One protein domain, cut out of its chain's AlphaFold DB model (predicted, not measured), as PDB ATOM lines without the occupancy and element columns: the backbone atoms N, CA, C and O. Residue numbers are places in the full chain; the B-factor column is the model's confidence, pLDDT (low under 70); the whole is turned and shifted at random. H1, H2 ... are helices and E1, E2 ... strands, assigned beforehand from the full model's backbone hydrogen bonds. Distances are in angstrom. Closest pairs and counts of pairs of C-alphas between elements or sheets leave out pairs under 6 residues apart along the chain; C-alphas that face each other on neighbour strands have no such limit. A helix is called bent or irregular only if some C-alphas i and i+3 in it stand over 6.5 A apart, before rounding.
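This is residues 447 to 623 of the 1146 residues of the protein "S-DNA-T family DNA segregation ATPase FtsK/SpoIIIE" of Nonomuraea endophytica (UniProt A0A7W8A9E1). One strongly twisted sheet of nine strands curls like part of a barrel round the helix H2, with the short helix H3 side by side with H2 and the small H1 on the same face. The long helix H4 lies at one end of the domain and only grazes the sheet. The printed part has 177 residues, in the order H1 E1 E2 E3 H2 E4 H3 E5 H4 E6 E7 E8 E9, of mixed class, helices and strands. The mixed sheet runs E2 E1 E9 E8 E3 E7 E6 E4 E5, antiparallel from E2 to E3 and parallel from E3 to E5. The whole is compact, with a radius of gyration of the C-alphas of 15.8 A and spans of 48 by 35 by 33 A.

Find C-alpha 448 at (-6.787, 6.209, 5.564), where H1, residues 448 to 451, begins. Next come the strands E1, 468 to 474, E2, 477 to 482, and E3, 488 to 493. H2, 495 to 509, is 21.3 A long; E4, 515 to 520, H3, 522 to 527, and E5, 533 to 537, follow. H4, 542 to 560, begins at C-alpha 542, (-2.235, -4.150, -26.446), and runs 28.0 A. Then read E6, 568 to 574, E7, 590 to 597, 23.4 A long, E8, 605 to 609, and E9, 616 to 622, which ends at (-6.055, 0.563, 4.964).

Look first at the folded sheet, bent back on itself: E2 and E1 face E8, E3, E7, E6, E4 and E5, with E9 as the hinge. In the hairpin E1 and E2, N 469 and O 481 are 2.8 A apart; in the hairpin E8 and E9, N 606 and O 618 are 2.7 A apart. Between the parallel E3 and E7, N 596 and O 491 are 2.8 A apart. E4, H3, E5 is a strand-helix-strand unit, two parallel neighbours with a helix between along the chain; E3, H2, E4 and E5, H4, E6 are split ones, with other strands between theirs, and the three crossovers are right-handed. H2 touches H3, closest at the C-alphas of Pro 496 and Ser 523, 5.6 A, at a shallow tilt of 19 degrees, the same way. H2 and H4 are apart. Every O i to N i+4 pair is within hydrogen-bond range in H2 and H4; H1 is too short for one; H3, irregular with C-alphas 523 and 526 7.4 A apart, has 0 of 2, and 2 of 3 O i to N i+3 pairs.

The farthest C-alphas, of Ala 561 and Arg 601, are 51.5 A apart. The printed part has no cut; its long links are H1 to E1 and E6 to E7. Mean pLDDT of the printed part is 81.6, with 30 residues under 70, among them 597 to 606 and 608 to 617.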
ATOM      1  N   ARG A 447      -5.788   3.603   9.358       81.94
ATOM      2  CA  ARG A 447      -7.004   3.855   8.589       81.94
ATOM      3  C   ARG A 447      -6.798   5.124   7.761       81.94
ATOM      4  O   ARG A 447      -6.405   6.155   8.304       81.94
ATOM      5  N   LEU A 448      -7.038   5.061   6.448       89.12
ATOM      6  CA  LEU A 448      -6.787   6.209   5.564       89.12
ATOM      7  C   LEU A 448      -7.567   7.450   6.013       89.12
ATOM      8  O   LEU A 448      -7.023   8.548   6.011       89.12
ATOM      9  N   LEU A 449      -8.822   7.264   6.421       87.88
ATOM     10  CA  LEU A 449      -9.690   8.354   6.858       87.88
ATOM     11  C   LEU A 449      -9.131   9.060   8.103       87.88
ATOM     12  O   LEU A 449      -9.089  10.285   8.121       87.88
ATOM     13  N   ASP A 450      -8.564   8.325   9.062       85.25
ATOM     14  CA  ASP A 450      -7.942   8.915  10.255       85.25
ATOM     15  C   ASP A 450      -6.710   9.756   9.890       85.25
ATOM     16  O   ASP A 450      -6.525  10.855  10.411       85.25
ATOM     17  N   LEU A 451      -5.895   9.291   8.933       86.88
ATOM     18  CA  LEU A 451      -4.753  10.062   8.421       86.88
ATOM     19  C   LEU A 451      -5.177  11.336   7.675       86.88
ATOM     20  O   LEU A 451      -4.406  12.294   7.607       86.88
ATOM     21  N   LEU A 452      -6.385  11.344   7.111       87.00
ATOM     22  CA  LEU A 452      -7.007  12.511   6.487       87.00
ATOM     23  C   LEU A 452      -7.779  13.381   7.498       87.00
ATOM     24  O   LEU A 452      -8.318  14.417   7.109       87.00
ATOM     25  N   GLY A 453      -7.833  12.989   8.777       85.88
ATOM     26  CA  GLY A 453      -8.592  13.680   9.820       85.88
ATOM     27  C   GLY A 453     -10.111  13.541   9.671       85.88
ATOM     28  O   GLY A 453     -10.844  14.474   9.993       85.88
ATOM     29  N   MET A 454     -10.585  12.412   9.139       85.00
ATOM     30  CA  MET A 454     -11.988  12.138   8.827       85.00
ATOM     31  C   MET A 454     -12.524  10.961   9.649       85.00
ATOM     32  O   MET A 454     -12.029   9.842   9.548       85.00
ATOM     33  N   GLU A 455     -13.597  11.182  10.410       80.31
ATOM     34  CA  GLU A 455     -14.307  10.087  11.090       80.31
ATOM     35  C   GLU A 455     -15.102   9.231  10.091       80.31
ATOM     36  O   GLU A 455     -15.041   8.000  10.121       80.31
ATOM     37  N   THR A 456     -15.798   9.891   9.162       83.88
ATOM     38  CA  THR A 456     -16.545   9.288   8.048       83.88
ATOM     39  C   THR A 456     -16.063   9.881   6.725       83.88
ATOM     40  O   THR A 456     -15.562  11.010   6.723       83.88
ATOM     41  N   PRO A 457     -16.187   9.154   5.597       87.88
ATOM     42  CA  PRO A 457     -15.836   9.706   4.298       87.88
ATOM     43  C   PRO A 457     -16.598  11.008   4.056       87.88
ATOM     44  O   PRO A 457     -17.825  11.044   4.128       87.88
ATOM     45  N   ALA A 458     -15.863  12.079   3.776       88.81
ATOM     46  CA  ALA A 458     -16.433  13.376   3.464       88.81
ATOM     47  C   ALA A 458     -15.638  14.002   2.324       88.81
ATOM     48  O   ALA A 458     -14.424  14.195   2.417       88.81
ATOM     49  N   VAL A 459     -16.326  14.342   1.238       90.06
ATOM     50  CA  VAL A 459     -15.689  14.923   0.059       90.06
ATOM     51  C   VAL A 459     -15.866  16.437   0.058       90.06
ATOM     52  O   VAL A 459     -16.980  16.959   0.006       90.06
ATOM     53  N   ARG A 460     -14.742  17.160   0.077       84.50
ATOM     54  CA  ARG A 460     -14.677  18.613  -0.130       84.50
ATOM     55  C   ARG A 460     -13.553  18.928  -1.102       84.50
ATOM     56  O   ARG A 460     -12.400  19.067  -0.707       84.50
ATOM     57  N   TRP A 461     -13.900  19.007  -2.380       91.50
ATOM     58  CA  TRP A 461     -12.915  19.230  -3.428       91.50
ATOM     59  C   TRP A 461     -12.475  20.698  -3.508       91.50
ATOM     60  O   TRP A 461     -13.342  21.571  -3.605       91.50
ATOM     61  N   PRO A 462     -11.160  20.969  -3.498       85.69
ATOM     62  CA  PRO A 462     -10.617  22.298  -3.746       85.69
ATOM     63  C   PRO A 462     -10.749  22.699  -5.225       85.69
ATOM     64  O   PRO A 462     -10.989  21.859  -6.093       85.69
ATOM     65  N   ASP A 463     -10.547  23.987  -5.515       77.56
ATOM     66  CA  ASP A 463     -10.558  24.513  -6.891       77.56
ATOM     67  C   ASP A 463      -9.290  24.147  -7.686       77.56
ATOM     68  O   ASP A 463      -9.309  24.130  -8.915       77.56
ATOM     69  N   ALA A 464      -8.185  23.840  -6.997       80.44
ATOM     70  CA  ALA A 464      -6.912  23.457  -7.607       80.44
ATOM     71  C   ALA A 464      -6.657  21.941  -7.489       80.44
ATOM     72  O   ALA A 464      -6.964  21.358  -6.448       80.44
ATOM     73  N   PRO A 465      -6.047  21.296  -8.504       82.19
ATOM     74  CA  PRO A 465      -5.752  19.865  -8.469       82.19
ATOM     75  C   PRO A 465      -4.720  19.522  -7.389       82.19
ATOM     76  O   PRO A 465      -3.649  20.129  -7.311       82.19
ATOM     77  N   VAL A 466      -5.019  18.494  -6.599       89.88
ATOM     78  CA  VAL A 466      -4.156  17.959  -5.544       89.88
ATOM     79  C   VAL A 466      -3.414  16.739  -6.077       89.88
ATOM     80  O   VAL A 466      -4.001  15.686  -6.315       89.88
ATOM     81  N   THR A 467      -2.102  16.868  -6.251       87.94
ATOM     82  CA  THR A 467      -1.243  15.785  -6.765       87.94
ATOM     83  C   THR A 467      -0.479  15.073  -5.655       87.94
ATOM     84  O   THR A 467      -0.046  13.937  -5.832       87.94
ATOM     85  N   LYS A 468      -0.356  15.722  -4.492       91.31
ATOM     86  CA  LYS A 468       0.285  15.191  -3.293       91.31
ATOM     87  C   LYS A 468      -0.761  14.636  -2.331       91.31
ATOM     88  O   LYS A 468      -1.494  15.405  -1.716       91.31
ATOM     89  N   VAL A 469      -0.813  13.317  -2.185       92.25
ATOM     90  CA  VAL A 469      -1.817  12.602  -1.382       92.25
ATOM     91  C   VAL A 469      -1.177  11.714  -0.324       92.25
ATOM     92  O   VAL A 469      -0.074  11.208  -0.513       92.25
ATOM     93  N   VAL A 470      -1.862  11.532   0.804       91.25
ATOM     94  CA  VAL A 470      -1.406  10.659   1.894       91.25
ATOM     95  C   VAL A 470      -1.662   9.201   1.521       91.25
ATOM     96  O   VAL A 470      -2.757   8.854   1.096       91.25
ATOM     97  N   VAL A 471      -0.649   8.352   1.689       88.19
ATOM     98  CA  VAL A 471      -0.724   6.909   1.394       88.19
ATOM     99  C   VAL A 471      -0.456   6.039   2.621       88.19
ATOM    100  O   VAL A 471      -0.623   4.823   2.567       88.19
ATOM    101  N   GLY A 472      -0.017   6.644   3.726       86.25
ATOM    102  CA  GLY A 472       0.395   5.904   4.906       86.25
ATOM    103  C   GLY A 472       1.047   6.764   5.983       86.25
ATOM    104  O   GLY A 472       0.964   7.993   5.960       86.25
ATOM    105  N   THR A 473       1.721   6.111   6.927       81.50
ATOM    106  CA  THR A 473       2.366   6.750   8.082       81.50
ATOM    107  C   THR A 473       3.769   6.196   8.335       81.50
ATOM    108  O   THR A 473       4.055   5.040   8.034       81.50
ATOM    109  N   ALA A 474       4.657   7.017   8.885       72.62
ATOM    110  CA  ALA A 474       5.987   6.649   9.356       72.62
ATOM    111  C   ALA A 474       6.202   7.211  10.771       72.62
ATOM    112  O   ALA A 474       5.410   8.012  11.261       72.62
ATOM    113  N   VAL A 475       7.309   6.841  11.427       56.88
ATOM    114  CA  VAL A 475       7.662   7.353  12.771       56.88
ATOM    115  C   VAL A 475       7.713   8.889  12.814       56.88
ATOM    116  O   VAL A 475       7.424   9.491  13.842       56.88
ATOM    117  N   SER A 476       8.036   9.531  11.689       61.31
ATOM    118  CA  SER A 476       8.099  10.988  11.535       61.31
ATOM    119  C   SER A 476       6.768  11.664  11.168       61.31
ATOM    120  O   SER A 476       6.745  12.885  11.012       61.31
ATOM    121  N   GLY A 477       5.670  10.911  11.029       74.00
ATOM    122  CA  GLY A 477       4.339  11.417  10.674       74.00
ATOM    123  C   GLY A 477       3.786  10.842   9.364       74.00
ATOM    124  O   GLY A 477       4.233   9.806   8.875       74.00
ATOM    125  N   THR A 478       2.788  11.514   8.782       84.81
ATOM    126  CA  THR A 478       2.118  11.067   7.547       84.81
ATOM    127  C   THR A 478       3.076  11.002   6.361       84.81
ATOM    128  O   THR A 478       3.868  11.921   6.128       84.81
ATOM    129  N   VAL A 479       2.940   9.958   5.548       84.31
ATOM    130  CA  VAL A 479       3.698   9.777   4.311       84.31
ATOM    131  C   VAL A 479       2.812  10.085   3.117       84.31
ATOM    132  O   VAL A 479       1.742   9.504   2.935       84.31
ATOM    133  N   SER A 480       3.284  11.016   2.295       88.38
ATOM    134  CA  SER A 480       2.587  11.488   1.105       88.38
ATOM    135  C   SER A 480       3.354  11.163  -0.170       88.38
ATOM    136  O   SER A 480       4.576  11.318  -0.212       88.38
ATOM    137  N   VAL A 481       2.615  10.840  -1.219       87.12
ATOM    138  CA  VAL A 481       3.087  10.631  -2.584       87.12
ATOM    139  C   VAL A 481       2.640  11.803  -3.449       87.12
ATOM    140  O   VAL A 481       1.472  12.171  -3.393       87.12
ATOM    141  N   ASP A 482       3.545  12.370  -4.249       88.25
ATOM    142  CA  ASP A 482       3.213  13.395  -5.244       88.25
ATOM    143  C   ASP A 482       3.311  12.819  -6.657       88.25
ATOM    144  O   ASP A 482       4.407  12.625  -7.180       88.25
ATOM    145  N   VAL A 483       2.157  12.551  -7.272       86.81
ATOM    146  CA  VAL A 483       2.097  11.953  -8.615       86.81
ATOM    147  C   VAL A 483       2.557  12.911  -9.715       86.81
ATOM    148  O   VAL A 483       2.873  12.467 -10.814       86.81
ATOM    149  N   ALA A 484       2.594  14.222  -9.451       81.62
ATOM    150  CA  ALA A 484       3.022  15.205 -10.441       81.62
ATOM    151  C   ALA A 484       4.530  15.434 -10.449       81.62
ATOM    152  O   ALA A 484       5.088  15.702 -11.513       81.62
ATOM    153  N   ALA A 485       5.165  15.349  -9.278       76.38
ATOM    154  CA  ALA A 485       6.604  15.544  -9.134       76.38
ATOM    155  C   ALA A 485       7.411  14.389  -9.749       76.38
ATOM    156  O   ALA A 485       8.474  14.623 -10.319       76.38
ATOM    157  N   ASP A 486       6.884  13.165  -9.673       67.19
ATOM    158  CA  ASP A 486       7.541  11.947 -10.138       67.19
ATOM    159  C   ASP A 486       6.736  11.346 -11.309       67.19
ATOM    160  O   ASP A 486       5.696  10.723 -11.109       67.19
ATOM    161  N   SER A 487       7.196  11.523 -12.559       59.50
ATOM    162  CA  SER A 487       6.485  10.997 -13.743       59.50
ATOM    163  C   SER A 487       6.446   9.465 -13.802       59.50
ATOM    164  O   SER A 487       5.555   8.917 -14.448       59.50
ATOM    165  N   ARG A 488       7.397   8.809 -13.114       67.88
ATOM    166  CA  ARG A 488       7.488   7.362 -12.876       67.88
ATOM    167  C   ARG A 488       7.618   7.078 -11.398       67.88
ATOM    168  O   ARG A 488       8.726   7.053 -10.859       67.88
ATOM    169  N   LEU A 489       6.498   6.804 -10.754       73.50
ATOM    170  CA  LEU A 489       6.525   6.401  -9.362       73.50
ATOM    171  C   LEU A 489       6.412   4.881  -9.248       73.50
ATOM    172  O   LEU A 489       5.433   4.293  -9.708       73.50
ATOM    173  N   ARG A 490       7.413   4.259  -8.614       74.31
ATOM    174  CA  ARG A 490       7.361   2.855  -8.191       74.31
ATOM    175  C   ARG A 490       7.138   2.800  -6.689       74.31
ATOM    176  O   ARG A 490       7.931   3.322  -5.904       74.31
ATOM    177  N   LEU A 491       6.039   2.172  -6.303       73.62
ATOM    178  CA  LEU A 491       5.653   1.974  -4.916       73.62
ATOM    179  C   LEU A 491       5.756   0.487  -4.602       73.62
ATOM    180  O   LEU A 491       5.030  -0.289  -5.208       73.62
ATOM    181  N   GLY A 492       6.645   0.086  -3.695       62.06
ATOM    182  CA  GLY A 492       6.722  -1.300  -3.231       62.06
ATOM    183  C   GLY A 492       6.004  -1.476  -1.904       62.06
ATOM    184  O   GLY A 492       6.140  -0.618  -1.049       62.06
ATOM    185  N   GLY A 493       5.239  -2.544  -1.692       64.62
ATOM    186  CA  GLY A 493       4.641  -2.816  -0.380       64.62
ATOM    187  C   GLY A 493       3.594  -3.919  -0.391       64.62
ATOM    188  O   GLY A 493       3.578  -4.742  -1.302       64.62
ATOM    189  N   ALA A 494       2.690  -3.911   0.591       62.88
ATOM    190  CA  ALA A 494       1.433  -4.670   0.566       62.88
ATOM    191  C   ALA A 494       0.546  -4.201  -0.612       62.88
ATOM    192  O   ALA A 494      -0.358  -3.378  -0.449       62.88
ATOM    193  N   GLY A 495       0.866  -4.698  -1.813       67.06
ATOM    194  CA  GLY A 495       0.449  -4.166  -3.118       67.06
ATOM    195  C   GLY A 495      -1.014  -3.711  -3.200       67.06
ATOM    196  O   GLY A 495      -1.251  -2.527  -3.450       67.06
ATOM    197  N   PRO A 496      -1.995  -4.583  -2.900       77.75
ATOM    198  CA  PRO A 496      -3.414  -4.239  -2.983       77.75
ATOM    199  C   PRO A 496      -3.870  -3.128  -2.026       77.75
ATOM    200  O   PRO A 496      -4.757  -2.350  -2.368       77.75
ATOM    201  N   ASP A 497      -3.336  -3.051  -0.805       81.12
ATOM    202  CA  ASP A 497      -3.728  -2.012   0.165       81.12
ATOM    203  C   ASP A 497      -3.155  -0.650  -0.226       81.12
ATOM    204  O   ASP A 497      -3.866   0.354  -0.213       81.12
ATOM    205  N   LEU A 498      -1.895  -0.624  -0.668       84.69
ATOM    206  CA  LEU A 498      -1.240   0.596  -1.131       84.69
ATOM    207  C   LEU A 498      -1.914   1.173  -2.380       84.69
ATOM    208  O   LEU A 498      -2.161   2.380  -2.445       84.69
ATOM    209  N   ALA A 499      -2.244   0.318  -3.351       88.12
ATOM    210  CA  ALA A 499      -2.944   0.729  -4.562       88.12
ATOM    211  C   ALA A 499      -4.325   1.319  -4.226       88.12
ATOM    212  O   ALA A 499      -4.673   2.400  -4.708       88.12
ATOM    213  N   ARG A 500      -5.082   0.667  -3.329       91.38
ATOM    214  CA  ARG A 500      -6.392   1.158  -2.878       91.38
ATOM    215  C   ARG A 500      -6.295   2.477  -2.107       91.38
ATOM    216  O   ARG A 500      -7.090   3.377  -2.369       91.38
ATOM    217  N   ALA A 501      -5.322   2.623  -1.207       90.94
ATOM    218  CA  ALA A 501      -5.107   3.859  -0.456       90.94
ATOM    219  C   ALA A 501      -4.768   5.041  -1.370       90.94
ATOM    220  O   ALA A 501      -5.352   6.115  -1.234       90.94
ATOM    221  N   LEU A 502      -3.867   4.828  -2.335       91.69
ATOM    222  CA  LEU A 502      -3.492   5.836  -3.322       91.69
ATOM    223  C   LEU A 502      -4.702   6.291  -4.150       91.69
ATOM    224  O   LEU A 502      -4.938   7.493  -4.276       91.69
ATOM    225  N   VAL A 503      -5.469   5.342  -4.697       94.81
ATOM    226  CA  VAL A 503      -6.654   5.643  -5.514       94.81
ATOM    227  C   VAL A 503      -7.690   6.407  -4.695       94.81
ATOM    228  O   VAL A 503      -8.135   7.470  -5.120       94.81
ATOM    229  N   ALA A 504      -8.033   5.930  -3.498       94.88
ATOM    230  CA  ALA A 504      -9.009   6.596  -2.643       94.88
ATOM    231  C   ALA A 504      -8.580   8.016  -2.252       94.88
ATOM    232  O   ALA A 504      -9.386   8.939  -2.349       94.88
ATOM    233  N   ALA A 505      -7.317   8.220  -1.867       94.12
ATOM    234  CA  ALA A 505      -6.817   9.540  -1.495       94.12
ATOM    235  C   ALA A 505      -6.847  10.523  -2.680       94.12
ATOM    236  O   ALA A 505      -7.217  11.684  -2.507       94.12
ATOM    237  N   LEU A 506      -6.527  10.060  -3.897       94.38
ATOM    238  CA  LEU A 506      -6.641  10.862  -5.120       94.38
ATOM    239  C   LEU A 506      -8.092  11.253  -5.430       94.38
ATOM    240  O   LEU A 506      -8.344  12.413  -5.757       94.38
ATOM    241  N   LEU A 507      -9.033  10.311  -5.307       94.94
ATOM    242  CA  LEU A 507     -10.459  10.538  -5.564       94.94
ATOM    243  C   LEU A 507     -11.109  11.461  -4.519       94.94
ATOM    244  O   LEU A 507     -11.896  12.342  -4.870       94.94
ATOM    245  N   LEU A 508     -10.759  11.298  -3.238       94.31
ATOM    246  CA  LEU A 508     -11.221  12.171  -2.153       94.31
ATOM    247  C   LEU A 508     -10.697  13.606  -2.314       94.31
ATOM    248  O   LEU A 508     -11.408  14.559  -1.998       94.31
ATOM    249  N   ALA A 509      -9.476  13.769  -2.831       93.56
ATOM    250  CA  ALA A 509      -8.816  15.066  -2.936       93.56
ATOM    251  C   ALA A 509      -9.128  15.845  -4.225       93.56
ATOM    252  O   ALA A 509      -8.904  17.053  -4.257       93.56
ATOM    253  N   ASN A 510      -9.633  15.198  -5.282       93.50
ATOM    254  CA  ASN A 510      -9.801  15.833  -6.592       93.50
ATOM    255  C   ASN A 510     -11.203  15.648  -7.166       93.50
ATOM    256  O   ASN A 510     -11.730  14.541  -7.100       93.50
ATOM    257  N   PRO A 511     -11.780  16.668  -7.817       91.75
ATOM    258  CA  PRO A 511     -13.024  16.511  -8.558       91.75
ATOM    259  C   PRO A 511     -12.796  15.839  -9.941       91.75
ATOM    260  O   PRO A 511     -11.678  15.872 -10.470       91.75
ATOM    261  N   PRO A 512     -13.828  15.219 -10.560       90.00
ATOM    262  CA  PRO A 512     -13.707  14.513 -11.852       90.00
ATOM    263  C   PRO A 512     -13.294  15.389 -13.047       90.00
ATOM    264  O   PRO A 512     -12.812  14.881 -14.057       90.00
ATOM    265  N   ASP A 513     -13.480  16.704 -12.940       87.50
ATOM    266  CA  ASP A 513     -13.044  17.717 -13.908       87.50
ATOM    267  C   ASP A 513     -11.562  18.115 -13.742       87.50
ATOM    268  O   ASP A 513     -11.033  18.842 -14.579       87.50
ATOM    269  N   ALA A 514     -10.865  17.598 -12.722       89.00
ATOM    270  CA  ALA A 514      -9.434  17.819 -12.496       89.00
ATOM    271  C   ALA A 514      -8.580  16.539 -12.612       89.00
ATOM    272  O   ALA A 514      -7.395  16.624 -12.955       89.00
ATOM    273  N   LEU A 515      -9.169  15.356 -12.382       91.81
ATOM    274  CA  LEU A 515      -8.479  14.061 -12.386       91.81
ATOM    275  C   LEU A 515      -9.244  12.979 -13.170       91.81
ATOM    276  O   LEU A 515     -10.427  12.742 -12.937       91.81
ATOM    277  N   ALA A 516      -8.519  12.261 -14.028       92.38
ATOM    278  CA  ALA A 516      -8.955  11.063 -14.736       92.38
ATOM    279  C   ALA A 516      -8.039   9.874 -14.392       92.38
ATOM    280  O   ALA A 516      -6.815  10.000 -14.433       92.38
ATOM    281  N   LEU A 517      -8.623   8.714 -14.085       94.00
ATOM    282  CA  LEU A 517      -7.892   7.498 -13.716       94.00
ATOM    283  C   LEU A 517      -8.112   6.365 -14.727       94.00
ATOM    284  O   LEU A 517      -9.231   6.158 -15.200       94.00
ATOM    285  N   VAL A 518      -7.053   5.606 -15.013       93.19
ATOM    286  CA  VAL A 518      -7.110   4.275 -15.646       93.19
ATOM    287  C   VAL A 518      -6.515   3.280 -14.659       93.19
ATOM    288  O   VAL A 518      -5.381   3.464 -14.221       93.19
ATOM    289  N   LEU A 519      -7.279   2.250 -14.300       93.94
ATOM    290  CA  LEU A 519      -6.909   1.278 -13.268       93.94
ATOM    291  C   LEU A 519      -6.636  -0.094 -13.899       93.94
ATOM    292  O   LEU A 519      -7.452  -0.569 -14.691       93.94
ATOM    293  N   VAL A 520      -5.518  -0.731 -13.539       92.31
ATOM    294  CA  VAL A 520      -5.128  -2.064 -14.031       92.31
ATOM    295  C   VAL A 520      -4.780  -2.981 -12.857       92.31
ATOM    296  O   VAL A 520      -3.802  -2.726 -12.153       92.31
ATOM    297  N   GLY A 521      -5.586  -4.024 -12.647       90.25
ATOM    298  CA  GLY A 521      -5.461  -4.985 -11.543       90.25
ATOM    299  C   GLY A 521      -6.793  -5.266 -10.833       90.25
ATOM    300  O   GLY A 521      -7.635  -4.373 -10.688       90.25
ATOM    301  N   GLU A 522      -7.018  -6.507 -10.387       87.38
ATOM    302  CA  GLU A 522      -8.306  -6.930  -9.798       87.38
ATOM    303  C   GLU A 522      -8.598  -6.222  -8.465       87.38
ATOM    304  O   GLU A 522      -9.749  -5.879  -8.187       87.38
ATOM    305  N   SER A 523      -7.568  -5.906  -7.671       87.81
ATOM    306  CA  SER A 523      -7.731  -5.231  -6.371       87.81
ATOM    307  C   SER A 523      -8.368  -3.836  -6.470       87.81
ATOM    308  O   SER A 523      -8.928  -3.326  -5.495       87.81
ATOM    309  N   LEU A 524      -8.311  -3.227  -7.659       92.12
ATOM    310  CA  LEU A 524      -8.788  -1.877  -7.954       92.12
ATOM    311  C   LEU A 524     -10.231  -1.833  -8.471       92.12
ATOM    312  O   LEU A 524     -10.816  -0.750  -8.571       92.12
ATOM    313  N   ARG A 525     -10.833  -2.994  -8.760       92.06
ATOM    314  CA  ARG A 525     -12.212  -3.122  -9.250       92.06
ATOM    315  C   ARG A 525     -13.256  -2.351  -8.427       92.06
ATOM    316  O   ARG A 525     -14.143  -1.764  -9.052       92.06
ATOM    317  N   PRO A 526     -13.186  -2.290  -7.079       90.56
ATOM    318  CA  PRO A 526     -14.180  -1.569  -6.280       90.56
ATOM    319  C   PRO A 526     -14.329  -0.081  -6.632       90.56
ATOM    320  O   PRO A 526     -15.395   0.487  -6.416       90.56
ATOM    321  N   PHE A 527     -13.304   0.553  -7.213       93.94
ATOM    322  CA  PHE A 527     -13.357   1.962  -7.615       93.94
ATOM    323  C   PHE A 527     -13.961   2.199  -9.003       93.94
ATOM    324  O   PHE A 527     -14.217   3.348  -9.352       93.94
ATOM    325  N   ALA A 528     -14.226   1.152  -9.794       89.44
ATOM    326  CA  ALA A 528     -14.783   1.272 -11.145       89.44
ATOM    327  C   ALA A 528     -16.067   2.133 -11.265       89.44
ATOM    328  O   ALA A 528     -16.232   2.767 -12.309       89.44
ATOM    329  N   PRO A 529     -16.964   2.210 -10.256       88.38
ATOM    330  CA  PRO A 529     -18.129   3.101 -10.297       88.38
ATOM    331  C   PRO A 529     -17.806   4.598 -10.159       88.38
ATOM    332  O   PRO A 529     -18.670   5.428 -10.437       88.38
ATOM    333  N   CYS A 530     -16.603   4.968  -9.704       90.06
ATOM    334  CA  CYS A 530     -16.252   6.368  -9.463       90.06
ATOM    335  C   CYS A 530     -16.153   7.144 -10.790       90.06
ATOM    336  O   CYS A 530     -15.498   6.677 -11.723       90.06
ATOM    337  N   PRO A 531     -16.712   8.363 -10.886       89.69
ATOM    338  CA  PRO A 531     -16.783   9.109 -12.143       89.69
ATOM    339  C   PRO A 531     -15.415   9.491 -12.714       89.69
ATOM    340  O   PRO A 531     -15.293   9.641 -13.924       89.69
ATOM    341  N   HIS A 532     -14.382   9.616 -11.879       91.69
ATOM    342  CA  HIS A 532     -12.999   9.864 -12.297       91.69
ATOM    343  C   HIS A 532     -12.388   8.684 -13.060       91.69
ATOM    344  O   HIS A 532     -11.449   8.871 -13.834       91.69
ATOM    345  N   VAL A 533     -12.878   7.462 -12.823       92.94
ATOM    346  CA  VAL A 533     -12.334   6.237 -13.415       92.94
ATOM    347  C   VAL A 533     -12.849   6.102 -14.846       92.94
ATOM    348  O   VAL A 533     -14.008   5.786 -15.119       92.94
ATOM    349  N   THR A 534     -11.953   6.363 -15.793       89.19
ATOM    350  CA  THR A 534     -12.229   6.280 -17.233       89.19
ATOM    351  C   THR A 534     -12.253   4.843 -17.747       89.19
ATOM    352  O   THR A 534     -12.940   4.566 -18.731       89.19
ATOM    353  N   GLY A 535     -11.569   3.928 -17.054       87.44
ATOM    354  CA  GLY A 535     -11.588   2.492 -17.317       87.44
ATOM    355  C   GLY A 535     -10.894   1.685 -16.215       87.44
ATOM    356  O   GLY A 535      -9.919   2.148 -15.621       87.44
ATOM    357  N   TRP A 536     -11.407   0.480 -15.970       91.81
ATOM    358  CA  TRP A 536     -10.786  -0.548 -15.134       91.81
ATOM    359  C   TRP A 536     -10.578  -1.811 -15.970       91.81
ATOM    360  O   TRP A 536     -11.482  -2.210 -16.709       91.81
ATOM    361  N   PHE A 537      -9.401  -2.421 -15.841       89.56
ATOM    362  CA  PHE A 537      -9.007  -3.624 -16.567       89.56
ATOM    363  C   PHE A 537      -8.346  -4.617 -15.602       89.56
ATOM    364  O   PHE A 537      -7.550  -4.198 -14.761       89.56
ATOM    365  N   PRO A 538      -8.628  -5.926 -15.709       87.25
ATOM    366  CA  PRO A 538      -8.000  -6.924 -14.844       87.25
ATOM    367  C   PRO A 538      -6.503  -7.089 -15.143       87.25
ATOM    368  O   PRO A 538      -5.732  -7.368 -14.236       87.25
ATOM    369  N   ALA A 539      -6.087  -6.879 -16.397       89.56
ATOM    370  CA  ALA A 539      -4.700  -6.955 -16.847       89.56
ATOM    371  C   ALA A 539      -4.457  -6.007 -18.033       89.56
ATOM    372  O   ALA A 539      -5.402  -5.491 -18.634       89.56
ATOM    373  N   TRP A 540      -3.188  -5.781 -18.380       89.06
ATOM    374  CA  TRP A 540      -2.817  -4.930 -19.509       89.06
ATOM    375  C   TRP A 540      -3.109  -5.577 -20.873       89.06
ATOM    376  O   TRP A 540      -2.735  -6.722 -21.127       89.06
ATOM    377  N   GLU A 541      -3.692  -4.804 -21.793       86.81
ATOM    378  CA  GLU A 541      -3.992  -5.218 -23.168       86.81
ATOM    379  C   GLU A 541      -3.290  -4.324 -24.205       86.81
ATOM    380  O   GLU A 541      -3.172  -3.109 -24.037       86.81
ATOM    381  N   THR A 542      -2.911  -4.888 -25.357       83.94
ATOM    382  CA  THR A 542      -2.235  -4.150 -26.446       83.94
ATOM    383  C   THR A 542      -3.007  -2.907 -26.905       83.94
ATOM    384  O   THR A 542      -2.406  -1.865 -27.168       83.94
ATOM    385  N   ARG A 543      -4.347  -2.975 -26.955       85.31
ATOM    386  CA  ARG A 543      -5.208  -1.852 -27.370       85.31
ATOM    387  C   ARG A 543      -5.087  -0.625 -26.460       85.31
ATOM    388  O   ARG A 543      -5.239   0.497 -26.939       85.31
ATOM    389  N   MET A 544      -4.780  -0.826 -25.176       89.31
ATOM    390  CA  MET A 544      -4.643   0.255 -24.199       89.31
ATOM    391  C   MET A 544      -3.437   1.135 -24.525       89.31
ATOM    392  O   MET A 544      -3.553   2.358 -24.515       89.31
ATOM    393  N   GLY A 545      -2.304   0.525 -24.894       88.75
ATOM    394  CA  GLY A 545      -1.104   1.253 -25.315       88.75
ATOM    395  C   GLY A 545      -1.353   2.123 -26.548       88.75
ATOM    396  O   GLY A 545      -0.993   3.299 -26.558       88.75
ATOM    397  N   THR A 546      -2.040   1.584 -27.559       87.38
ATOM    398  CA  THR A 546      -2.422   2.344 -28.763       87.38
ATOM    399  C   THR A 546      -3.321   3.537 -28.423       87.38
ATOM    400  O   THR A 546      -3.070   4.647 -28.887       87.38
ATOM    401  N   ALA A 547      -4.328   3.334 -27.570       87.88
ATOM    402  CA  ALA A 547      -5.275   4.372 -27.166       87.88
ATOM    403  C   ALA A 547      -4.651   5.488 -26.309       87.88
ATOM    404  O   ALA A 547      -4.989   6.665 -26.460       87.88
ATOM    405  N   LEU A 548      -3.710   5.141 -25.430       90.31
ATOM    406  CA  LEU A 548      -2.983   6.111 -24.611       90.31
ATOM    407  C   LEU A 548      -1.930   6.885 -25.425       90.31
ATOM    408  O   LEU A 548      -1.734   8.075 -25.190       90.31
ATOM    409  N   ASN A 549      -1.320   6.273 -26.444       88.81
ATOM    410  CA  ASN A 549      -0.484   7.003 -27.403       88.81
ATOM    411  C   ASN A 549      -1.299   8.024 -28.215       88.81
ATOM    412  O   ASN A 549      -0.849   9.153 -28.416       88.81
ATOM    413  N   ALA A 550      -2.515   7.662 -28.635       85.44
ATOM    414  CA  ALA A 550      -3.443   8.594 -29.276       85.44
ATOM    415  C   ALA A 550      -3.838   9.751 -28.335       85.44
ATOM    416  O   ALA A 550      -3.905  10.905 -28.762       85.44
ATOM    417  N   GLU A 551      -4.007   9.480 -27.034       88.69
ATOM    418  CA  GLU A 551      -4.262  10.520 -26.028       88.69
ATOM    419  C   GLU A 551      -3.097  11.509 -25.912       88.69
ATOM    420  O   GLU A 551      -3.307  12.724 -25.870       88.69
ATOM    421  N   ALA A 552      -1.858  11.014 -25.911       88.62
ATOM    422  CA  ALA A 552      -0.672  11.864 -25.881       88.62
ATOM    423  C   ALA A 552      -0.596  12.779 -27.118       88.62
ATOM    424  O   ALA A 552      -0.314  13.976 -27.004       88.62
ATOM    425  N   GLN A 553      -0.912  12.252 -28.305       85.56
ATOM    426  CA  GLN A 553      -0.992  13.048 -29.534       85.56
ATOM    427  C   GLN A 553      -2.093  14.114 -29.453       85.56
ATOM    428  O   GLN A 553      -1.848  15.279 -29.777       85.56
ATOM    429  N   ARG A 554      -3.280  13.756 -28.949       84.56
ATOM    430  CA  ARG A 554      -4.393  14.693 -28.744       84.56
ATOM    431  C   ARG A 554      -4.013  15.840 -27.806       84.56
ATOM    432  O   ARG A 554      -4.266  17.001 -28.124       84.56
ATOM    433  N   ARG A 555      -3.388  15.539 -26.665       89.12
ATOM    434  CA  ARG A 555      -2.936  16.550 -25.692       89.12
ATOM    435  C   ARG A 555      -1.839  17.448 -26.258       89.12
ATOM    436  O   ARG A 555      -1.868  18.654 -26.030       89.12
ATOM    437  N   THR A 556      -0.929  16.885 -27.053       86.88
ATOM    438  CA  THR A 556       0.106  17.649 -27.770       86.88
ATOM    439  C   THR A 556      -0.525  18.655 -28.737       86.88
ATOM    440  O   THR A 556      -0.120  19.816 -28.767       86.88
ATOM    441  N   ALA A 557      -1.555  18.246 -29.485       82.06
ATOM    442  CA  ALA A 557      -2.285  19.133 -30.389       82.06
ATOM    443  C   ALA A 557      -3.031  20.256 -29.643       82.06
ATOM    444  O   ALA A 557      -3.019  21.396 -30.102       82.06
ATOM    445  N   LEU A 558      -3.632  19.965 -28.482       83.50
ATOM    446  CA  LEU A 558      -4.282  20.977 -27.634       83.50
ATOM    447  C   LEU A 558      -3.282  22.011 -27.102       83.50
ATOM    448  O   LEU A 558      -3.546  23.208 -27.194       83.50
ATOM    449  N   LEU A 559      -2.115  21.565 -26.626       85.25
ATOM    450  CA  LEU A 559      -1.039  22.464 -26.197       85.25
ATOM    451  C   LEU A 559      -0.533  23.341 -27.342       85.25
ATOM    452  O   LEU A 559      -0.389  24.548 -27.167       85.25
ATOM    453  N   ALA A 560      -0.305  22.761 -28.523       83.69
ATOM    454  CA  ALA A 560       0.095  23.520 -29.708       83.69
ATOM    455  C   ALA A 560      -0.967  24.566 -30.103       83.69
ATOM    456  O   ALA A 560      -0.633  25.672 -30.528       83.69
ATOM    457  N   ALA A 561      -2.247  24.242 -29.907       83.12
ATOM    458  CA  ALA A 561      -3.373  25.144 -30.129       83.12
ATOM    459  C   ALA A 561      -3.610  26.157 -28.989       83.12
ATOM    460  O   ALA A 561      -4.553  26.938 -29.085       83.12
ATOM    461  N   HIS A 562      -2.776  26.172 -27.939       83.81
ATOM    462  CA  HIS A 562      -2.946  27.007 -26.739       83.81
ATOM    463  C   HIS A 562      -4.319  26.826 -26.062       83.81
ATOM    464  O   HIS A 562      -4.861  27.759 -25.471       83.81
ATOM    465  N   ALA A 563      -4.897  25.628 -26.174       78.81
ATOM    466  CA  ALA A 563      -6.137  25.257 -25.508       78.81
ATOM    467  C   ALA A 563      -5.853  24.681 -24.114       78.81
ATOM    468  O   ALA A 563      -4.794  24.090 -23.882       78.81
ATOM    469  N   ASP A 564      -6.825  24.801 -23.208       78.94
ATOM    470  CA  ASP A 564      -6.738  24.182 -21.887       78.94
ATOM    471  C   ASP A 564      -6.609  22.660 -22.012       78.94
ATOM    472  O   ASP A 564      -7.348  21.996 -22.752       78.94
ATOM    473  N   LEU A 565      -5.651  22.096 -21.275       81.81
ATOM    474  CA  LEU A 565      -5.487  20.653 -21.206       81.81
ATOM    475  C   LEU A 565      -6.676  20.011 -20.470       81.81
ATOM    476  O   LEU A 565      -7.189  20.576 -19.501       81.81
ATOM    477  N   PRO A 566      -7.095  18.802 -20.883       85.06
ATOM    478  CA  PRO A 566      -8.069  18.013 -20.139       85.06
ATOM    479  C   PRO A 566      -7.535  17.633 -18.741       85.06
ATOM    480  O   PRO A 566      -6.336  17.779 -18.478       85.06
ATOM    481  N   PRO A 567      -8.400  17.078 -17.865       87.00
ATOM    482  CA  PRO A 567      -8.015  16.580 -16.542       87.00
ATOM    483  C   PRO A 567      -6.718  15.759 -16.563       87.00
ATOM    484  O   PRO A 567      -6.434  15.045 -17.537       87.00
ATOM    485  N   ARG A 568      -5.929  15.822 -15.484       90.50
ATOM    486  CA  ARG A 568      -4.702  15.017 -15.360       90.50
ATOM    487  C   ARG A 568      -5.051  13.538 -15.483       90.50
ATOM    488  O   ARG A 568      -5.960  13.075 -14.803       90.50
ATOM    489  N   LEU A 569      -4.334  12.817 -16.339       92.00
ATOM    490  CA  LEU A 569      -4.552  11.391 -16.550       92.00
ATOM    491  C   LEU A 569      -3.504  10.602 -15.770       92.00
ATOM    492  O   LEU A 569      -2.312  10.719 -16.050       92.00
ATOM    493  N   VAL A 570      -3.947   9.796 -14.809       92.31
ATOM    494  CA  VAL A 570      -3.071   8.921 -14.024       92.31
ATOM    495  C   VAL A 570      -3.431   7.468 -14.315       92.31
ATOM    496  O   VAL A 570      -4.558   7.030 -14.080       92.31
ATOM    497  N   VAL A 571      -2.465   6.722 -14.844       92.06
ATOM    498  CA  VAL A 571      -2.562   5.274 -15.042       92.06
ATOM    499  C   VAL A 571      -1.960   4.602 -13.814       92.06
ATOM    500  O   VAL A 571      -0.785   4.811 -13.517       92.06
ATOM    501  N   ILE A 572      -2.759   3.821 -13.092       91.88
ATOM    502  CA  ILE A 572      -2.329   3.078 -11.903       91.88
ATOM    503  C   ILE A 572      -2.414   1.594 -12.243       91.88
ATOM    504  O   ILE A 572      -3.500   1.089 -12.527       91.88
ATOM    505  N   ALA A 573      -1.269   0.914 -12.229       90.31
ATOM    506  CA  ALA A 573      -1.167  -0.504 -12.550       90.31
ATOM    507  C   ALA A 573      -0.404  -1.263 -11.460       90.31
ATOM    508  O   ALA A 573       0.638  -0.805 -10.984       90.31
ATOM    509  N   GLU A 574      -0.910  -2.435 -11.083       89.31
ATOM    510  CA  GLU A 574      -0.135  -3.410 -10.309       89.31
ATOM    511  C   GLU A 574       1.029  -3.933 -11.174       89.31
ATOM    512  O   GLU A 574       0.861  -4.135 -12.376       89.31
ATOM    513  N   GLU A 575       2.231  -4.101 -10.609       81.50
ATOM    514  CA  GLU A 575       3.463  -4.334 -11.389       81.50
ATOM    515  C   GLU A 575       3.428  -5.640 -12.198       81.50
ATOM    516  O   GLU A 575       3.945  -5.688 -13.312       81.50
ATOM    517  N   GLU A 576       2.744  -6.666 -11.694       78.75
ATOM    518  CA  GLU A 576       2.486  -7.919 -12.419       78.75
ATOM    519  C   GLU A 576       1.653  -7.721 -13.705       78.75
ATOM    520  O   GLU A 576       1.717  -8.533 -14.628       78.75
ATOM    521  N   HIS A 577       0.934  -6.598 -13.798       83.56
ATOM    522  CA  HIS A 577       0.116  -6.174 -14.933       83.56
ATOM    523  C   HIS A 577       0.665  -4.901 -15.608       83.56
ATOM    524  O   HIS A 577      -0.080  -4.184 -16.282       83.56
ATOM    525  N   ALA A 578       1.947  -4.576 -15.415       78.62
ATOM    526  CA  ALA A 578       2.546  -3.351 -15.937       78.62
ATOM    527  C   ALA A 578       2.571  -3.301 -17.482       78.62
ATOM    528  O   ALA A 578       2.714  -4.331 -18.151       78.62
ATOM    529  N   PRO A 579       2.490  -2.097 -18.081       82.00
ATOM    530  CA  PRO A 579       2.616  -1.942 -19.521       82.00
ATOM    531  C   PRO A 579       4.023  -2.329 -20.016       82.00
ATOM    532  O   PRO A 579       5.018  -1.991 -19.372       82.00
ATOM    533  N   PRO A 580       4.146  -2.949 -21.205       79.06
ATOM    534  CA  PRO A 580       5.436  -3.344 -21.775       79.06
ATOM    535  C   PRO A 580       6.296  -2.147 -22.205       79.06
ATOM    536  O   PRO A 580       7.516  -2.264 -22.310       79.06
ATOM    537  N   GLN A 581       5.674  -0.997 -22.475       75.06
ATOM    538  CA  GLN A 581       6.352   0.265 -22.753       75.06
ATOM    539  C   GLN A 581       5.680   1.400 -21.967       75.06
ATOM    540  O   GLN A 581       4.458   1.393 -21.818       75.06
ATOM    541  N   PRO A 582       6.453   2.377 -21.470       68.44
ATOM    542  CA  PRO A 582       5.924   3.487 -20.687       68.44
ATOM    543  C   PRO A 582       5.054   4.415 -21.544       68.44
ATOM    544  O   PRO A 582       5.428   4.753 -22.665       68.44
ATOM    545  N   VAL A 583       3.917   4.857 -20.994       70.38
ATOM    546  CA  VAL A 583       2.917   5.678 -21.704       70.38
ATOM    547  C   VAL A 583       2.647   7.015 -20.996       70.38
ATOM    548  O   VAL A 583       1.510   7.456 -20.862       70.38
ATOM    549  N   GLU A 584       3.698   7.660 -20.489       75.19
ATOM    550  CA  GLU A 584       3.609   8.863 -19.645       75.19
ATOM    551  C   GLU A 584       4.201  10.114 -20.317       75.19
ATOM    552  O   GLU A 584       5.063  10.031 -21.193       75.19
ATOM    553  N   SER A 585       3.770  11.294 -19.869       76.00
ATOM    554  CA  SER A 585       4.399  12.570 -20.203       76.00
ATOM    555  C   SER A 585       3.956  13.652 -19.220       76.00
ATOM    556  O   SER A 585       2.814  14.121 -19.260       76.00
ATOM    557  N   ALA A 586       4.877  14.096 -18.359       74.38
ATOM    558  CA  ALA A 586       4.602  15.137 -17.368       74.38
ATOM    559  C   ALA A 586       4.161  16.464 -18.016       74.38
ATOM    560  O   ALA A 586       3.276  17.137 -17.495       74.38
ATOM    561  N   GLN A 587       4.714  16.803 -19.189       79.19
ATOM    562  CA  GLN A 587       4.328  17.994 -19.960       79.19
ATOM    563  C   GLN A 587       2.877  17.931 -20.458       79.19
ATOM    564  O   GLN A 587       2.227  18.962 -20.588       79.19
ATOM    565  N   LEU A 588       2.359  16.725 -20.710       84.25
ATOM    566  CA  LEU A 588       0.979  16.496 -21.146       84.25
ATOM    567  C   LEU A 588       0.026  16.225 -19.966       84.25
ATOM    568  O   LEU A 588      -1.160  15.965 -20.177       84.25
ATOM    569  N   GLY A 589       0.520  16.246 -18.722       85.75
ATOM    570  CA  GLY A 589      -0.257  15.871 -17.539       85.75
ATOM    571  C   GLY A 589      -0.679  14.396 -17.530       85.75
ATOM    572  O   GLY A 589      -1.766  14.080 -17.042       85.75
ATOM    573  N   MET A 590       0.145  13.517 -18.112       90.44
ATOM    574  CA  MET A 590      -0.032  12.062 -18.123       90.44
ATOM    575  C   MET A 590       1.016  11.401 -17.220       90.44
ATOM    576  O   MET A 590       2.214  11.573 -17.445       90.44
ATOM    577  N   HIS A 591       0.572  10.627 -16.228       89.56
ATOM    578  CA  HIS A 591       1.426  10.017 -15.203       89.56
ATOM    579  C   HIS A 591       1.183   8.505 -15.109       89.56
ATOM    580  O   HIS A 591       0.040   8.060 -15.220       89.56
ATOM    581  N   LEU A 592       2.243   7.725 -14.877       87.81
ATOM    582  CA  LEU A 592       2.171   6.281 -14.636       87.81
ATOM    583  C   LEU A 592       2.653   5.969 -13.215       87.81
ATOM    584  O   LEU A 592       3.761   6.342 -12.822       87.81
ATOM    585  N   VAL A 593       1.824   5.253 -12.457       88.25
ATOM    586  CA  VAL A 593       2.173   4.734 -11.134       88.25
ATOM    587  C   VAL A 593       2.144   3.214 -11.181       88.25
ATOM    588  O   VAL A 593       1.106   2.615 -11.464       88.25
ATOM    589  N   LEU A 594       3.292   2.601 -10.894       86.25
ATOM    590  CA  LEU A 594       3.424   1.153 -10.770       86.25
ATOM    591  C   LEU A 594       3.460   0.780  -9.291       86.25
ATOM    592  O   LEU A 594       4.314   1.265  -8.540       86.25
ATOM    593  N   VAL A 595       2.535  -0.083  -8.880       84.75
ATOM    594  CA  VAL A 595       2.464  -0.601  -7.512       84.75
ATOM    595  C   VAL A 595       2.956  -2.041  -7.510       84.75
ATOM    596  O   VAL A 595       2.325  -2.914  -8.094       84.75
ATOM    597  N   THR A 596       4.089  -2.293  -6.869       76.56
ATOM    598  CA  THR A 596       4.692  -3.619  -6.768       76.56
ATOM    599  C   THR A 596       4.430  -4.258  -5.418       76.56
ATOM    600  O   THR A 596       4.539  -3.612  -4.370       76.56
ATOM    601  N   ALA A 597       4.074  -5.540  -5.442       65.25
ATOM    602  CA  ALA A 597       4.024  -6.344  -4.237       65.25
ATOM    603  C   ALA A 597       5.462  -6.649  -3.800       65.25
ATOM    604  O   ALA A 597       6.217  -7.297  -4.524       65.25
ATOM    605  N   LEU A 598       5.853  -6.181  -2.616       58.69
ATOM    606  CA  LEU A 598       7.088  -6.654  -1.997       58.69
ATOM    607  C   LEU A 598       6.804  -8.009  -1.350       58.69
ATOM    608  O   LEU A 598       5.787  -8.181  -0.685       58.69
ATOM    609  N   THR A 599       7.735  -8.949  -1.478       47.12
ATOM    610  CA  THR A 599       7.701 -10.259  -0.800       47.12
ATOM    611  C   THR A 599       7.860 -10.155   0.728       47.12
ATOM    612  O   THR A 599       8.028 -11.166   1.405       47.12
ATOM    613  N   SER A 600       7.814  -8.945   1.301       42.53
ATOM    614  CA  SER A 600       8.025  -8.705   2.728       42.53
ATOM    615  C   SER A 600       6.858  -9.227   3.570       42.53
ATOM    616  O   SER A 600       5.705  -8.856   3.347       42.53
ATOM    617  N   ARG A 601       7.181 -10.031   4.591       44.72
ATOM    618  CA  ARG A 601       6.247 -10.695   5.519       44.72
ATOM    619  C   ARG A 601       5.551  -9.767   6.531       44.72
ATOM    620  O   ARG A 601       4.707 -10.236   7.290       44.72
ATOM    621  N   SER A 602       5.817  -8.461   6.501       46.72
ATOM    622  CA  SER A 602       5.090  -7.454   7.287       46.72
ATOM    623  C   SER A 602       3.868  -6.953   6.497       46.72
ATOM    624  O   SER A 602       3.987  -6.120   5.591       46.72
ATOM    625  N   ARG A 603       2.664  -7.463   6.810       49.47
ATOM    626  CA  ARG A 603       1.404  -6.949   6.232       49.47
ATOM    627  C   ARG A 603       1.302  -5.439   6.480       49.47
ATOM    628  O   ARG A 603       1.362  -4.985   7.618       49.47
ATOM    629  N   GLY A 604       1.118  -4.669   5.410       56.28
ATOM    630  CA  GLY A 604       0.970  -3.216   5.473       56.28
ATOM    631  C   GLY A 604       2.275  -2.422   5.391       56.28
ATOM    632  O   GLY A 604       2.218  -1.202   5.485       56.28
ATOM    633  N   LEU A 605       3.445  -3.037   5.200       61.94
ATOM    634  CA  LEU A 605       4.676  -2.277   4.958       61.94
ATOM    635  C   LEU A 605       4.706  -1.746   3.516       61.94
ATOM    636  O   LEU A 605       4.364  -2.448   2.566       61.94
ATOM    637  N   GLY A 606       5.101  -0.488   3.361       64.69
ATOM    638  CA  GLY A 606       5.291   0.216   2.103       64.69
ATOM    639  C   GLY A 606       6.689   0.825   2.029       64.69
ATOM    640  O   GLY A 606       7.290   1.211   3.027       64.69
ATOM    641  N   MET A 607       7.214   0.931   0.823       70.00
ATOM    642  CA  MET A 607       8.498   1.506   0.476       70.00
ATOM    643  C   MET A 607       8.292   2.428  -0.722       70.00
ATOM    644  O   MET A 607       7.807   2.013  -1.778       70.00
ATOM    645  N   ILE A 608       8.663   3.697  -0.567       69.06
ATOM    646  CA  ILE A 608       8.708   4.636  -1.690       69.06
ATOM    647  C   ILE A 608      10.095   4.541  -2.316       69.06
ATOM    648  O   ILE A 608      11.086   4.898  -1.676       69.06
ATOM    649  N   MET A 609      10.149   4.104  -3.574       65.25
ATOM    650  CA  MET A 609      11.358   4.110  -4.395       65.25
ATOM    651  C   MET A 609      11.302   5.304  -5.347       65.25
ATOM    652  O   MET A 609      10.615   5.273  -6.368       65.25
ATOM    653  N   ARG A 610      12.034   6.374  -5.020       63.25
ATOM    654  CA  ARG A 610      12.262   7.481  -5.958       63.25
ATOM    655  C   ARG A 610      13.455   7.168  -6.844       63.25
ATOM    656  O   ARG A 610      14.445   6.606  -6.380       63.25
ATOM    657  N   THR A 611      13.389   7.552  -8.116       54.31
ATOM    658  CA  THR A 611      14.524   7.388  -9.031       54.31
ATOM    659  C   THR A 611      15.721   8.197  -8.511       54.31
ATOM    660  O   THR A 611      15.676   9.422  -8.502       54.31
ATOM    661  N   GLY A 612      16.771   7.514  -8.038       50.41
ATOM    662  CA  GLY A 612      17.994   8.140  -7.509       50.41
ATOM    663  C   GLY A 612      17.963   8.573  -6.034       50.41
ATOM    664  O   GLY A 612      18.888   9.258  -5.609       50.41
ATOM    665  N   GLY A 613      16.937   8.201  -5.254       53.97
ATOM    666  CA  GLY A 613      16.849   8.487  -3.811       53.97
ATOM    667  C   GLY A 613      16.915   7.229  -2.939       53.97
ATOM    668  O   GLY A 613      16.645   6.129  -3.417       53.97
ATOM    669  N   GLU A 614      17.247   7.391  -1.654       50.25
ATOM    670  CA  GLU A 614      17.209   6.285  -0.688       50.25
ATOM    671  C   GLU A 614      15.767   5.788  -0.456       50.25
ATOM    672  O   GLU A 614      14.836   6.605  -0.384       50.25
ATOM    673  N   PRO A 615      15.559   4.463  -0.331       60.31
ATOM    674  CA  PRO A 615      14.256   3.884  -0.029       60.31
ATOM    675  C   PRO A 615      13.704   4.427   1.290       60.31
ATOM    676  O   PRO A 615      14.362   4.378   2.328       60.31
ATOM    677  N   ARG A 616      12.457   4.909   1.266       68.50
ATOM    678  CA  ARG A 616      11.746   5.340   2.478       68.50
ATOM    679  C   ARG A 616      10.683   4.323   2.860       68.50
ATOM    680  O   ARG A 616       9.695   4.181   2.140       68.50
ATOM    681  N   LEU A 617      10.878   3.668   4.001       68.81
ATOM    682  CA  LEU A 617       9.914   2.746   4.603       68.81
ATOM    683  C   LEU A 617       8.773   3.507   5.299       68.81
ATOM    684  O   LEU A 617       8.992   4.546   5.926       68.81
ATOM    685  N   PHE A 618       7.552   2.991   5.181       74.06
ATOM    686  CA  PHE A 618       6.332   3.506   5.808       74.06
ATOM    687  C   PHE A 618       5.281   2.391   5.939       74.06
ATOM    688  O   PHE A 618       5.446   1.325   5.363       74.06
ATOM    689  N   ARG A 619       4.188   2.610   6.676       77.19
ATOM    690  CA  ARG A 619       3.042   1.687   6.734       77.19
ATOM    691  C   ARG A 619       1.910   2.198   5.852       77.19
ATOM    692  O   ARG A 619       1.513   3.354   5.985       77.19
ATOM    693  N   THR A 620       1.414   1.356   4.955       80.00
ATOM    694  CA  THR A 620       0.339   1.650   4.006       80.00
ATOM    695  C   THR A 620      -0.979   1.848   4.742       80.00
ATOM    696  O   THR A 620      -1.285   1.124   5.692       80.00
ATOM    697  N   ALA A 621      -1.770   2.821   4.303       85.12
ATOM    698  CA  ALA A 621      -3.089   3.036   4.868       85.12
ATOM    699  C   ALA A 621      -4.089   1.961   4.399       85.12
ATOM    700  O   ALA A 621      -4.026   1.514   3.257       85.12
ATOM    701  N   GLY A 622      -5.014   1.551   5.265       82.62
ATOM    702  CA  GLY A 622      -6.055   0.563   4.964       82.62
ATOM    703  C   GLY A 622      -7.441   1.191   4.777       82.62
ATOM    704  O   GLY A 622      -7.757   2.215   5.383       82.62
ATOM    705  N   LEU A 623      -8.270   0.538   3.952       81.69
ATOM    706  CA  LEU A 623      -9.699   0.844   3.731       81.69
ATOM    707  C   LEU A 623     -10.600  -0.407   3.802       81.69
ATOM    708  O   LEU A 623     -11.807  -0.318   3.602       81.69
TER     709      LEU A 623